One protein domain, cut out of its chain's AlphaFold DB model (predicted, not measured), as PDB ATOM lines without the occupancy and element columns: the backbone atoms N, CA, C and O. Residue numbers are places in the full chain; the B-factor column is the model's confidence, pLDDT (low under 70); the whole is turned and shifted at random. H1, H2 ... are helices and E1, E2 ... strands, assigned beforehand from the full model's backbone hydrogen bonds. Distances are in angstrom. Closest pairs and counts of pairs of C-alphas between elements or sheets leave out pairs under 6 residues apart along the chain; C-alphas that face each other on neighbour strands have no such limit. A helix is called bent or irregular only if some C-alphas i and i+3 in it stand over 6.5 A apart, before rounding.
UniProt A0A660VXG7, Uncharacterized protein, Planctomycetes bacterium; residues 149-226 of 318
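What this domain is: This is residues 149 to 226 of the 318 residues of an uncharacterized protein of Planctomycetes bacterium (UniProt A0A660VXG7). A small sheet of three parallel strands has three helices gathered next to it, their centres making a triangle; the helices touch one another, but each only grazes the sheet. H1, the longest helix, makes one side of this group, while H2 meets it at a corner and H3 meets it with residue 212 alone and runs off from there about perpendicular to it, at 77 degrees. The printed part has 78 residues, with three named helices and three named strands in the order E1, H1, H2, E2, E3, H3, and the sheet runs E1, E2, E3. The class is mixed, helices and strands. The whole is compact and rounded, with a radius of gyration of the C-alphas of 11.4 A and spans of 30 by 28 by 18 A.

How they stand to each other: In the sheet, E2, residues 186 to 190, is the inner strand, and E1, residues 150 to 153, and E3, residues 203 to 207, are the edge strands. E1 and E2 are parallel at 21 degrees, with N 187 and O 150 within hydrogen-bond range at 2.8 A. E2 and E3 are parallel at 30 degrees, with N 188 and O 204 at 2.8 A and N 204 and O 186 at 2.9 A. H1, residues 159 to 174, only grazes the sheet with its residues 159 to 166. H2, residues 176 to 184, only grazes it with residues 182 to 184, and H3, residues 212 to 226, with residues 215 to 223. E1, H1, H2 and E2 form a strand-helix-strand unit, two parallel neighbour strands with helices between them along the chain, and its crossover is left-handed. H1 and H2 touch only at the corner by their link, where the closest C-alphas, those of Val 173 and Arg 179, are 5.1 A apart; they run opposite ways at a steep tilt of 50 degrees. H1, with residues 165 to 172 alone, touches residue 212 of H3, about perpendicular at 77 degrees; the closest C-alphas, those of Ser 168 and Gly 212, are 5.2 A apart. H2 and H3 touch at a steep tilt of 55 degrees, the same way, closest at the C-alphas of Ala 181 and Leu 219, 6.4 A apart. Every O i to N i+4 pair is within hydrogen-bond range in H3, against 10 of 12 in H1 and 3 of 5 in H2.

Where its parts are: E1 begins at C-alpha 150, (140.127, -2.579, 31.684), and is 10.4 A long; E2 measures 12.7 A and E3 13.5 A. H1 is 21.6 A long from C-alpha 159 at (153.203, 3.997, 31.571), with a kink of 28 degrees near residue 166; it is irregular, but only just, with C-alphas 161 and 164 6.8 A apart. H2, 14.0 A long, is irregular, with C-alphas 177 and 180 7.0 A apart. H3, 20.7 A long, ends at C-alpha 226, (125.398, 5.436, 30.566).

The domain as a whole: The two C-alphas farthest apart, those of Gly 156 and Ser 176, are 31.9 A apart. The printed part has no cut. The link from E2 to E3, residues 191 to 202, is long. The mean pLDDT of the printed part is 83.0, and residue 176 is under 70.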
ATOM      1  N   LEU A 149     140.544  -4.699  36.069       86.56
ATOM      2  CA  LEU A 149     140.206  -3.438  35.416       86.56
ATOM      3  C   LEU A 149     140.559  -3.511  33.929       86.56
ATOM      4  O   LEU A 149     141.467  -4.242  33.539       86.56
ATOM      5  N   LYS A 150     139.845  -2.737  33.112       89.00
ATOM      6  CA  LYS A 150     140.127  -2.579  31.684       89.00
ATOM      7  C   LYS A 150     140.698  -1.185  31.475       89.00
ATOM      8  O   LYS A 150     139.950  -0.215  31.521       89.00
ATOM      9  N   ILE A 151     142.011  -1.087  31.300       87.50
ATOM     10  CA  ILE A 151     142.692   0.192  31.079       87.50
ATOM     11  C   ILE A 151     143.425   0.126  29.747       87.50
ATOM     12  O   ILE A 151     144.107  -0.860  29.471       87.50
ATOM     13  N   ARG A 152     143.270   1.169  28.937       87.12
ATOM     14  CA  ARG A 152     144.010   1.392  27.695       87.12
ATOM     15  C   ARG A 152     144.754   2.713  27.803       87.12
ATOM     16  O   ARG A 152     144.266   3.638  28.446       87.12
ATOM     17  N   MET A 153     145.928   2.793  27.203       85.62
ATOM     18  CA  MET A 153     146.664   4.048  27.114       85.62
ATOM     19  C   MET A 153     146.304   4.732  25.795       85.62
ATOM     20  O   MET A 153     146.234   4.077  24.759       85.62
ATOM     21  N   GLY A 154     146.032   6.030  25.854       82.19
ATOM     22  CA  GLY A 154     145.891   6.878  24.680       82.19
ATOM     23  C   GLY A 154     147.247   7.198  24.057       82.19
ATOM     24  O   GLY A 154     148.311   6.898  24.612       82.19
ATOM     25  N   GLU A 155     147.213   7.837  22.896       77.12
ATOM     26  CA  GLU A 155     148.414   8.110  22.113       77.12
ATOM     27  C   GLU A 155     149.432   8.986  22.871       77.12
ATOM     28  O   GLU A 155     149.130  10.057  23.417       77.12
ATOM     29  N   GLY A 156     150.683   8.518  22.920       73.50
ATOM     30  CA  GLY A 156     151.793   9.221  23.561       73.50
ATOM     31  C   GLY A 156     151.667   9.374  25.084       73.50
ATOM     32  O   GLY A 156     152.321  10.252  25.662       73.50
ATOM     33  N   VAL A 157     150.818   8.575  25.738       82.62
ATOM     34  CA  VAL A 157     150.777   8.438  27.199       82.62
ATOM     35  C   VAL A 157     151.629   7.241  27.602       82.62
ATOM     36  O   VAL A 157     151.228   6.094  27.414       82.62
ATOM     37  N   SER A 158     152.796   7.525  28.180       83.94
ATOM     38  CA  SER A 158     153.688   6.493  28.702       83.94
ATOM     39  C   SER A 158     153.176   5.902  30.021       83.94
ATOM     40  O   SER A 158     152.434   6.547  30.776       83.94
ATOM     41  N   TRP A 159     153.598   4.677  30.335       84.69
ATOM     42  CA  TRP A 159     153.203   3.997  31.571       84.69
ATOM     43  C   TRP A 159     153.708   4.691  32.830       84.69
ATOM     44  O   TRP A 159     153.011   4.669  33.845       84.69
ATOM     45  N   SER A 160     154.873   5.337  32.790       84.12
ATOM     46  CA  SER A 160     155.374   6.133  33.914       84.12
ATOM     47  C   SER A 160     154.445   7.304  34.236       84.12
ATOM     48  O   SER A 160     154.131   7.533  35.406       84.12
ATOM     49  N   ARG A 161     153.912   7.989  33.214       83.88
ATOM     50  CA  ARG A 161     152.920   9.061  33.388       83.88
ATOM     51  C   ARG A 161     151.617   8.506  33.954       83.88
ATOM     52  O   ARG A 161     151.068   9.064  34.902       83.88
ATOM     53  N   ALA A 162     151.165   7.364  33.444       83.38
ATOM     54  CA  ALA A 162     149.981   6.679  33.955       83.38
ATOM     55  C   ALA A 162     150.194   5.998  35.323       83.38
ATOM     56  O   ALA A 162     149.232   5.525  35.929       83.38
ATOM     57  N   ALA A 163     151.417   5.946  35.861       83.88
ATOM     58  CA  ALA A 163     151.707   5.222  37.097       83.88
ATOM     59  C   ALA A 163     150.956   5.793  38.300       83.88
ATOM     60  O   ALA A 163     150.414   5.033  39.106       83.88
ATOM     61  N   VAL A 164     150.889   7.123  38.414       79.75
ATOM     62  CA  VAL A 164     150.129   7.804  39.477       79.75
ATOM     63  C   VAL A 164     148.648   7.450  39.369       79.75
ATOM     64  O   VAL A 164     148.011   7.122  40.373       79.75
ATOM     65  N   PHE A 165     148.122   7.415  38.144       83.38
ATOM     66  CA  PHE A 165     146.743   7.040  37.863       83.38
ATOM     67  C   PHE A 165     146.452   5.581  38.262       83.38
ATOM     68  O   PHE A 165     145.542   5.313  39.050       83.38
ATOM     69  N   VAL A 166     147.270   4.621  37.816       84.12
ATOM     70  CA  VAL A 166     147.088   3.189  38.121       84.12
ATOM     71  C   VAL A 166     147.248   2.893  39.618       84.12
ATOM     72  O   VAL A 166     146.489   2.101  40.184       84.12
ATOM     73  N   ARG A 167     148.202   3.542  40.298       82.81
ATOM     74  CA  ARG A 167     148.370   3.409  41.756       82.81
ATOM     75  C   ARG A 167     147.168   3.973  42.510       82.81
ATOM     76  O   ARG A 167     146.683   3.318  43.431       82.81
ATOM     77  N   SER A 168     146.651   5.125  42.080       79.75
ATOM     78  CA  SER A 168     145.419   5.697  42.634       79.75
ATOM     79  C   SER A 168     144.260   4.705  42.507       79.75
ATOM     80  O   SER A 168     143.578   4.416  43.488       79.75
ATOM     81  N   LEU A 169     144.097   4.080  41.336       81.00
ATOM     82  CA  LEU A 169     143.076   3.054  41.113       81.00
ATOM     83  C   LEU A 169     143.193   1.852  42.052       81.00
ATOM     84  O   LEU A 169     142.175   1.357  42.536       81.00
ATOM     85  N   LYS A 170     144.410   1.384  42.344       82.62
ATOM     86  CA  LYS A 170     144.625   0.281  43.291       82.62
ATOM     87  C   LYS A 170     144.053   0.598  44.670       82.62
ATOM     88  O   LYS A 170     143.331  -0.231  45.225       82.62
ATOM     89  N   GLU A 171     144.348   1.777  45.210       80.19
ATOM     90  CA  GLU A 171     143.847   2.175  46.531       80.19
ATOM     91  C   GLU A 171     142.327   2.362  46.538       80.19
ATOM     92  O   GLU A 171     141.654   2.026  47.513       80.19
ATOM     93  N   LEU A 172     141.753   2.797  45.417       76.00
ATOM     94  CA  LEU A 172     140.308   2.946  45.283       76.00
ATOM     95  C   LEU A 172     139.569   1.617  45.130       76.00
ATOM     96  O   LEU A 172     138.497   1.458  45.704       76.00
ATOM     97  N   VAL A 173     140.123   0.637  44.408       78.06
ATOM     98  CA  VAL A 173     139.494  -0.690  44.262       78.06
ATOM     99  C   VAL A 173     139.426  -1.438  45.594       78.06
ATOM    100  O   VAL A 173     138.491  -2.217  45.797       78.06
ATOM    101  N   LYS A 174     140.369  -1.193  46.514       76.38
ATOM    102  CA  LYS A 174     140.282  -1.715  47.889       76.38
ATOM    103  C   LYS A 174     139.019  -1.222  48.609       76.38
ATOM    104  O   LYS A 174     138.481  -1.940  49.444       76.38
ATOM    105  N   LYS A 175     138.499  -0.039  48.255       73.62
ATOM    106  CA  LYS A 175     137.228   0.495  48.764       73.62
ATOM    107  C   LYS A 175     136.064  -0.105  47.957       73.62
ATOM    108  O   LYS A 175     135.789   0.292  46.823       73.62
ATOM    109  N   SER A 176     135.353  -1.067  48.549       67.56
ATOM    110  CA  SER A 176     134.337  -1.907  47.880       67.56
ATOM    111  C   SER A 176     133.283  -1.134  47.069       67.56
ATOM    112  O   SER A 176     132.923  -1.567  45.971       67.56
ATOM    113  N   LYS A 177     132.838   0.036  47.552       75.38
ATOM    114  CA  LYS A 177     131.777   0.840  46.920       75.38
ATOM    115  C   LYS A 177     132.112   1.365  45.513       75.38
ATOM    116  O   LYS A 177     131.200   1.578  44.721       75.38
ATOM    117  N   HIS A 178     133.393   1.518  45.161       72.94
ATOM    118  CA  HIS A 178     133.820   2.072  43.860       72.94
ATOM    119  C   HIS A 178     134.195   1.005  42.828       72.94
ATOM    120  O   HIS A 178     134.292   1.280  41.631       72.94
ATOM    121  N   ARG A 179     134.364  -0.246  43.270       74.62
ATOM    122  CA  ARG A 179     134.826  -1.357  42.431       74.62
ATOM    123  C   ARG A 179     133.885  -1.667  41.268       74.62
ATOM    124  O   ARG A 179     134.349  -2.120  40.227       74.62
ATOM    125  N   LYS A 180     132.576  -1.463  41.444       77.00
ATOM    126  CA  LYS A 180     131.574  -1.746  40.407       77.00
ATOM    127  C   LYS A 180     131.705  -0.781  39.225       77.00
ATOM    128  O   LYS A 180     131.860  -1.251  38.105       77.00
ATOM    129  N   ALA A 181     131.732   0.528  39.489       71.62
ATOM    130  CA  ALA A 181     131.873   1.556  38.453       71.62
ATOM    131  C   ALA A 181     133.188   1.402  37.670       71.62
ATOM    132  O   ALA A 181     133.201   1.456  36.446       71.62
ATOM    133  N   LEU A 182     134.283   1.099  38.373       78.00
ATOM    134  CA  LEU A 182     135.607   0.906  37.775       78.00
ATOM    135  C   LEU A 182     135.720  -0.293  36.825       78.00
ATOM    136  O   LEU A 182     136.577  -0.306  35.949       78.00
ATOM    137  N   LYS A 183     134.894  -1.324  37.018       83.12
ATOM    138  CA  LYS A 183     134.905  -2.538  36.188       83.12
ATOM    139  C   LYS A 183     133.920  -2.493  35.030       83.12
ATOM    140  O   LYS A 183     133.977  -3.351  34.151       83.12
ATOM    141  N   GLU A 184     132.984  -1.554  35.077       85.25
ATOM    142  CA  GLU A 184     131.919  -1.426  34.091       85.25
ATOM    143  C   GLU A 184     132.441  -0.853  32.770       85.25
ATOM    144  O   GLU A 184     131.996  -1.288  31.707       85.25
ATOM    145  N   PHE A 185     133.430   0.039  32.850       88.56
ATOM    146  CA  PHE A 185     134.005   0.734  31.706       88.56
ATOM    147  C   PHE A 185     135.429   0.276  31.381       88.56
ATOM    148  O   PHE A 185     136.195  -0.149  32.248       88.56
ATOM    149  N   THR A 186     135.785   0.405  30.108       91.31
ATOM    150  CA  THR A 186     137.171   0.465  29.652       91.31
ATOM    151  C   THR A 186     137.642   1.906  29.779       91.31
ATOM    152  O   THR A 186     137.075   2.794  29.149       91.31
ATOM    153  N   ILE A 187     138.664   2.144  30.599       90.06
ATOM    154  CA  ILE A 187     139.192   3.486  30.851       90.06
ATOM    155  C   ILE A 187     140.382   3.730  29.927       90.06
ATOM    156  O   ILE A 187     141.384   3.019  30.014       90.06
ATOM    157  N   VAL A 188     140.274   4.722  29.053       90.31
ATOM    158  CA  VAL A 188     141.364   5.181  28.189       90.31
ATOM    159  C   VAL A 188     142.043   6.361  28.872       90.31
ATOM    160  O   VAL A 188     141.397   7.364  29.159       90.31
ATOM    161  N   VAL A 189     143.332   6.227  29.178       89.31
ATOM    162  CA  VAL A 189     144.114   7.278  29.842       89.31
ATOM    163  C   VAL A 189     144.771   8.157  28.792       89.31
ATOM    164  O   VAL A 189     145.596   7.678  28.022       89.31
ATOM    165  N   GLU A 190     144.445   9.442  28.778       88.81
ATOM    166  CA  GLU A 190     144.849  10.382  27.728       88.81
ATOM    167  C   GLU A 190     145.627  11.570  28.288       88.81
ATOM    168  O   GLU A 190     145.675  11.800  29.494       88.81
ATOM    169  N   LYS A 191     146.265  12.367  27.426       84.94
ATOM    170  CA  LYS A 191     146.926  13.604  27.876       84.94
ATOM    171  C   LYS A 191     145.914  14.673  28.293       84.94
ATOM    172  O   LYS A 191     146.213  15.467  29.182       84.94
ATOM    173  N   ARG A 192     144.750  14.706  27.639       82.25
ATOM    174  CA  ARG A 192     143.703  15.724  27.792       82.25
ATOM    175  C   ARG A 192     142.318  15.079  27.724       82.25
ATOM    176  O   ARG A 192     142.187  13.977  27.212       82.25
ATOM    177  N   ASP A 193     141.319  15.771  28.262       78.94
ATOM    178  CA  ASP A 193     139.906  15.359  28.265       78.94
ATOM    179  C   ASP A 193     139.195  15.959  27.041       78.94
ATOM    180  O   ASP A 193     138.415  16.899  27.163       78.94
ATOM    181  N   GLU A 194     139.570  15.498  25.845       78.81
ATOM    182  CA  GLU A 194     139.053  16.032  24.568       78.81
ATOM    183  C   GLU A 194     138.100  15.047  23.866       78.81
ATOM    184  O   GLU A 194     137.277  15.453  23.045       78.81
ATOM    185  N   ASN A 195     138.158  13.761  24.223       79.88
ATOM    186  CA  ASN A 195     137.371  12.712  23.587       79.88
ATOM    187  C   ASN A 195     136.059  12.438  24.327       79.88
ATOM    188  O   ASN A 195     136.009  12.318  25.552       79.88
ATOM    189  N   SER A 196     134.980  12.300  23.556       82.12
ATOM    190  CA  SER A 196     133.676  11.920  24.100       82.12
ATOM    191  C   SER A 196     133.632  10.441  24.486       82.12
ATOM    192  O   SER A 196     134.276   9.617  23.840       82.12
ATOM    193  N   PRO A 197     132.856  10.076  25.519       86.88
ATOM    194  CA  PRO A 197     132.684   8.684  25.905       86.88
ATOM    195  C   PRO A 197     131.931   7.895  24.826       86.88
ATOM    196  O   PRO A 197     130.891   8.327  24.325       86.88
ATOM    197  N   ASP A 198     132.409   6.688  24.536       88.44
ATOM    198  CA  ASP A 198     131.710   5.709  23.707       88.44
ATOM    199  C   ASP A 198     130.928   4.764  24.626       88.44
ATOM    200  O   ASP A 198     131.408   3.730  25.100       88.44
ATOM    201  N   TYR A 199     129.692   5.160  24.926       87.50
ATOM    202  CA  TYR A 199     128.801   4.400  25.800       87.50
ATOM    203  C   TYR A 199     128.358   3.060  25.215       87.50
ATOM    204  O   TYR A 199     128.031   2.154  25.985       87.50
ATOM    205  N   GLU A 200     128.389   2.909  23.892       87.06
ATOM    206  CA  GLU A 200     128.027   1.667  23.216       87.06
ATOM    207  C   GLU A 200     129.056   0.576  23.517       87.06
ATOM    208  O   GLU A 200     128.699  -0.513  23.975       87.06
ATOM    209  N   ASN A 201     130.342   0.918  23.411       89.56
ATOM    210  CA  ASN A 201     131.448   0.023  23.749       89.56
ATOM    211  C   ASN A 201     131.912   0.138  25.213       89.56
ATOM    212  O   ASN A 201     132.868  -0.531  25.625       89.56
ATOM    213  N   LYS A 202     131.228   0.958  26.022       90.00
ATOM    214  CA  LYS A 202     131.567   1.275  27.422       90.00
ATOM    215  C   LYS A 202     133.004   1.769  27.580       90.00
ATOM    216  O   LYS A 202     133.715   1.343  28.493       90.00
ATOM    217  N   VAL A 203     133.442   2.646  26.692       90.50
ATOM    218  CA  VAL A 203     134.758   3.278  26.734       90.50
ATOM    219  C   VAL A 203     134.607   4.699  27.265       90.50
ATOM    220  O   VAL A 203     133.749   5.455  26.819       90.50
ATOM    221  N   VAL A 204     135.433   5.056  28.246       89.94
ATOM    222  CA  VAL A 204     135.487   6.410  28.811       89.94
ATOM    223  C   VAL A 204     136.920   6.910  28.797       89.94
ATOM    224  O   VAL A 204     137.846   6.155  29.098       89.94
ATOM    225  N   HIS A 205     137.091   8.182  28.462       88.69
ATOM    226  CA  HIS A 205     138.389   8.833  28.363       88.69
ATOM    227  C   HIS A 205     138.653   9.630  29.639       88.69
ATOM    228  O   HIS A 205     137.749  10.247  30.205       88.69
ATOM    229  N   VAL A 206     139.881   9.552  30.147       88.25
ATOM    230  CA  VAL A 206     140.283  10.191  31.399       88.25
ATOM    231  C   VAL A 206     141.682  10.782  31.240       88.25
ATOM    232  O   VAL A 206     142.596  10.063  30.837       88.25
ATOM    233  N   PRO A 207     141.908  12.052  31.609       88.25
ATOM    234  CA  PRO A 207     143.234  12.640  31.536       88.25
ATOM    235  C   PRO A 207     144.178  12.039  32.587       88.25
ATOM    236  O   PRO A 207     143.801  11.790  33.731       88.25
ATOM    237  N   VAL A 208     145.446  11.879  32.219       85.06
ATOM    238  CA  VAL A 208     146.518  11.324  33.059       85.06
ATOM    239  C   VAL A 208     146.785  12.151  34.321       85.06
ATOM    240  O   VAL A 208     147.266  11.622  35.319       85.06
ATOM    241  N   SER A 209     146.435  13.439  34.297       84.19
ATOM    242  CA  SER A 209     146.510  14.341  35.451       84.19
ATOM    243  C   SER A 209     145.399  14.112  36.482       84.19
ATOM    244  O   SER A 209     145.450  14.691  37.568       84.19
ATOM    245  N   MET A 210     144.385  13.295  36.174       84.44
ATOM    246  CA  MET A 210     143.266  13.057  37.080       84.44
ATOM    247  C   MET A 210     143.686  12.200  38.277       84.44
ATOM    248  O   MET A 210     144.263  11.121  38.136       84.44
ATOM    249  N   THR A 211     143.348  12.674  39.473       78.56
ATOM    250  CA  THR A 211     143.643  12.006  40.744       78.56
ATOM    251  C   THR A 211     142.436  11.221  41.265       78.56
ATOM    252  O   THR A 211     141.319  11.339  40.759       78.56
ATOM    253  N   GLY A 212     142.665  10.387  42.284       73.56
ATOM    254  CA  GLY A 212     141.736   9.339  42.703       73.56
ATOM    255  C   GLY A 212     140.289   9.769  42.996       73.56
ATOM    256  O   GLY A 212     139.362   9.136  42.497       73.56
ATOM    257  N   GLU A 213     140.057  10.816  43.786       76.56
ATOM    258  CA  GLU A 213     138.683  11.216  44.149       76.56
ATOM    259  C   GLU A 213     137.919  11.791  42.955       76.56
ATOM    260  O   GLU A 213     136.818  11.335  42.641       76.56
ATOM    261  N   ARG A 214     138.562  12.688  42.205       83.75
ATOM    262  CA  ARG A 214     137.997  13.280  40.988       83.75
ATOM    263  C   ARG A 214     137.694  12.227  39.919       83.75
ATOM    264  O   ARG A 214     136.706  12.336  39.198       83.75
ATOM    265  N   LEU A 215     138.504  11.171  39.850       79.62
ATOM    266  CA  LEU A 215     138.256  10.020  38.985       79.62
ATOM    267  C   LEU A 215     136.978   9.270  39.362       79.62
ATOM    268  O   LEU A 215     136.220   8.861  38.486       79.62
ATOM    269  N   ILE A 216     136.717   9.080  40.653       78.38
ATOM    270  CA  ILE A 216     135.494   8.416  41.112       78.38
ATOM    271  C   ILE A 216     134.268   9.234  40.750       78.38
ATOM    272  O   ILE A 216     133.293   8.667  40.256       78.38
ATOM    273  N   GLU A 217     134.302  10.536  41.015       82.94
ATOM    274  CA  GLU A 217     133.217  11.446  40.655       82.94
ATOM    275  C   GLU A 217     132.939  11.352  39.158       82.94
ATOM    276  O   GLU A 217     131.819  11.035  38.756       82.94
ATOM    277  N   ARG A 218     133.997  11.447  38.347       85.12
ATOM    278  CA  ARG A 218     133.909  11.334  36.893       85.12
ATOM    279  C   ARG A 218     133.314  10.005  36.428       85.12
ATOM    280  O   ARG A 218     132.421   9.990  35.586       85.12
ATOM    281  N   LEU A 219     133.768   8.879  36.974       83.69
ATOM    282  CA  LEU A 219     133.252   7.556  36.608       83.69
ATOM    283  C   LEU A 219     131.810   7.336  37.074       83.69
ATOM    284  O   LEU A 219     131.034   6.672  36.387       83.69
ATOM    285  N   ASN A 220     131.432   7.884  38.228       83.25
ATOM    286  CA  ASN A 220     130.050   7.848  38.694       83.25
ATOM    287  C   ASN A 220     129.137   8.684  37.794       83.25
ATOM    288  O   ASN A 220     128.008   8.269  37.533       83.25
ATOM    289  N   ASP A 221     129.615   9.823  37.304       85.62
ATOM    290  CA  ASP A 221     128.863  10.645  36.363       85.62
ATOM    291  C   ASP A 221     128.730   9.948  35.006       85.62
ATOM    292  O   ASP A 221     127.607   9.806  34.517       85.62
ATOM    293  N   HIS A 222     129.802   9.345  34.478       86.56
ATOM    294  CA  HIS A 222     129.701   8.496  33.287       86.56
ATOM    295  C   HIS A 222     128.755   7.307  33.482       86.56
ATOM    296  O   HIS A 222     128.059   6.932  32.543       86.56
ATOM    297  N   ARG A 223     128.672   6.730  34.686       85.44
ATOM    298  CA  ARG A 223     127.705   5.667  34.993       85.44
ATOM    299  C   ARG A 223     126.262   6.165  34.923       85.44
ATOM    300  O   ARG A 223     125.433   5.518  34.290       85.44
ATOM    301  N   LYS A 224     125.962   7.316  35.533       85.56
ATOM    302  CA  LYS A 224     124.627   7.938  35.447       85.56
ATOM    303  C   LYS A 224     124.266   8.267  33.998       85.56
ATOM    304  O   LYS A 224     123.124   8.064  33.589       85.56
ATOM    305  N   GLU A 225     125.228   8.759  33.223       86.75
ATOM    306  CA  GLU A 225     125.038   9.047  31.804       86.75
ATOM    307  C   GLU A 225     124.832   7.791  30.968       86.75
ATOM    308  O   GLU A 225     123.935   7.775  30.134       86.75
ATOM    309  N   TYR A 226     125.583   6.724  31.227       87.81
ATOM    310  CA  TYR A 226     125.398   5.436  30.566       87.81
ATOM    311  C   TYR A 226     124.002   4.851  30.837       87.81
ATOM    312  O   TYR A 226     123.329   4.391  29.913       87.81
TER     313      TYR A 226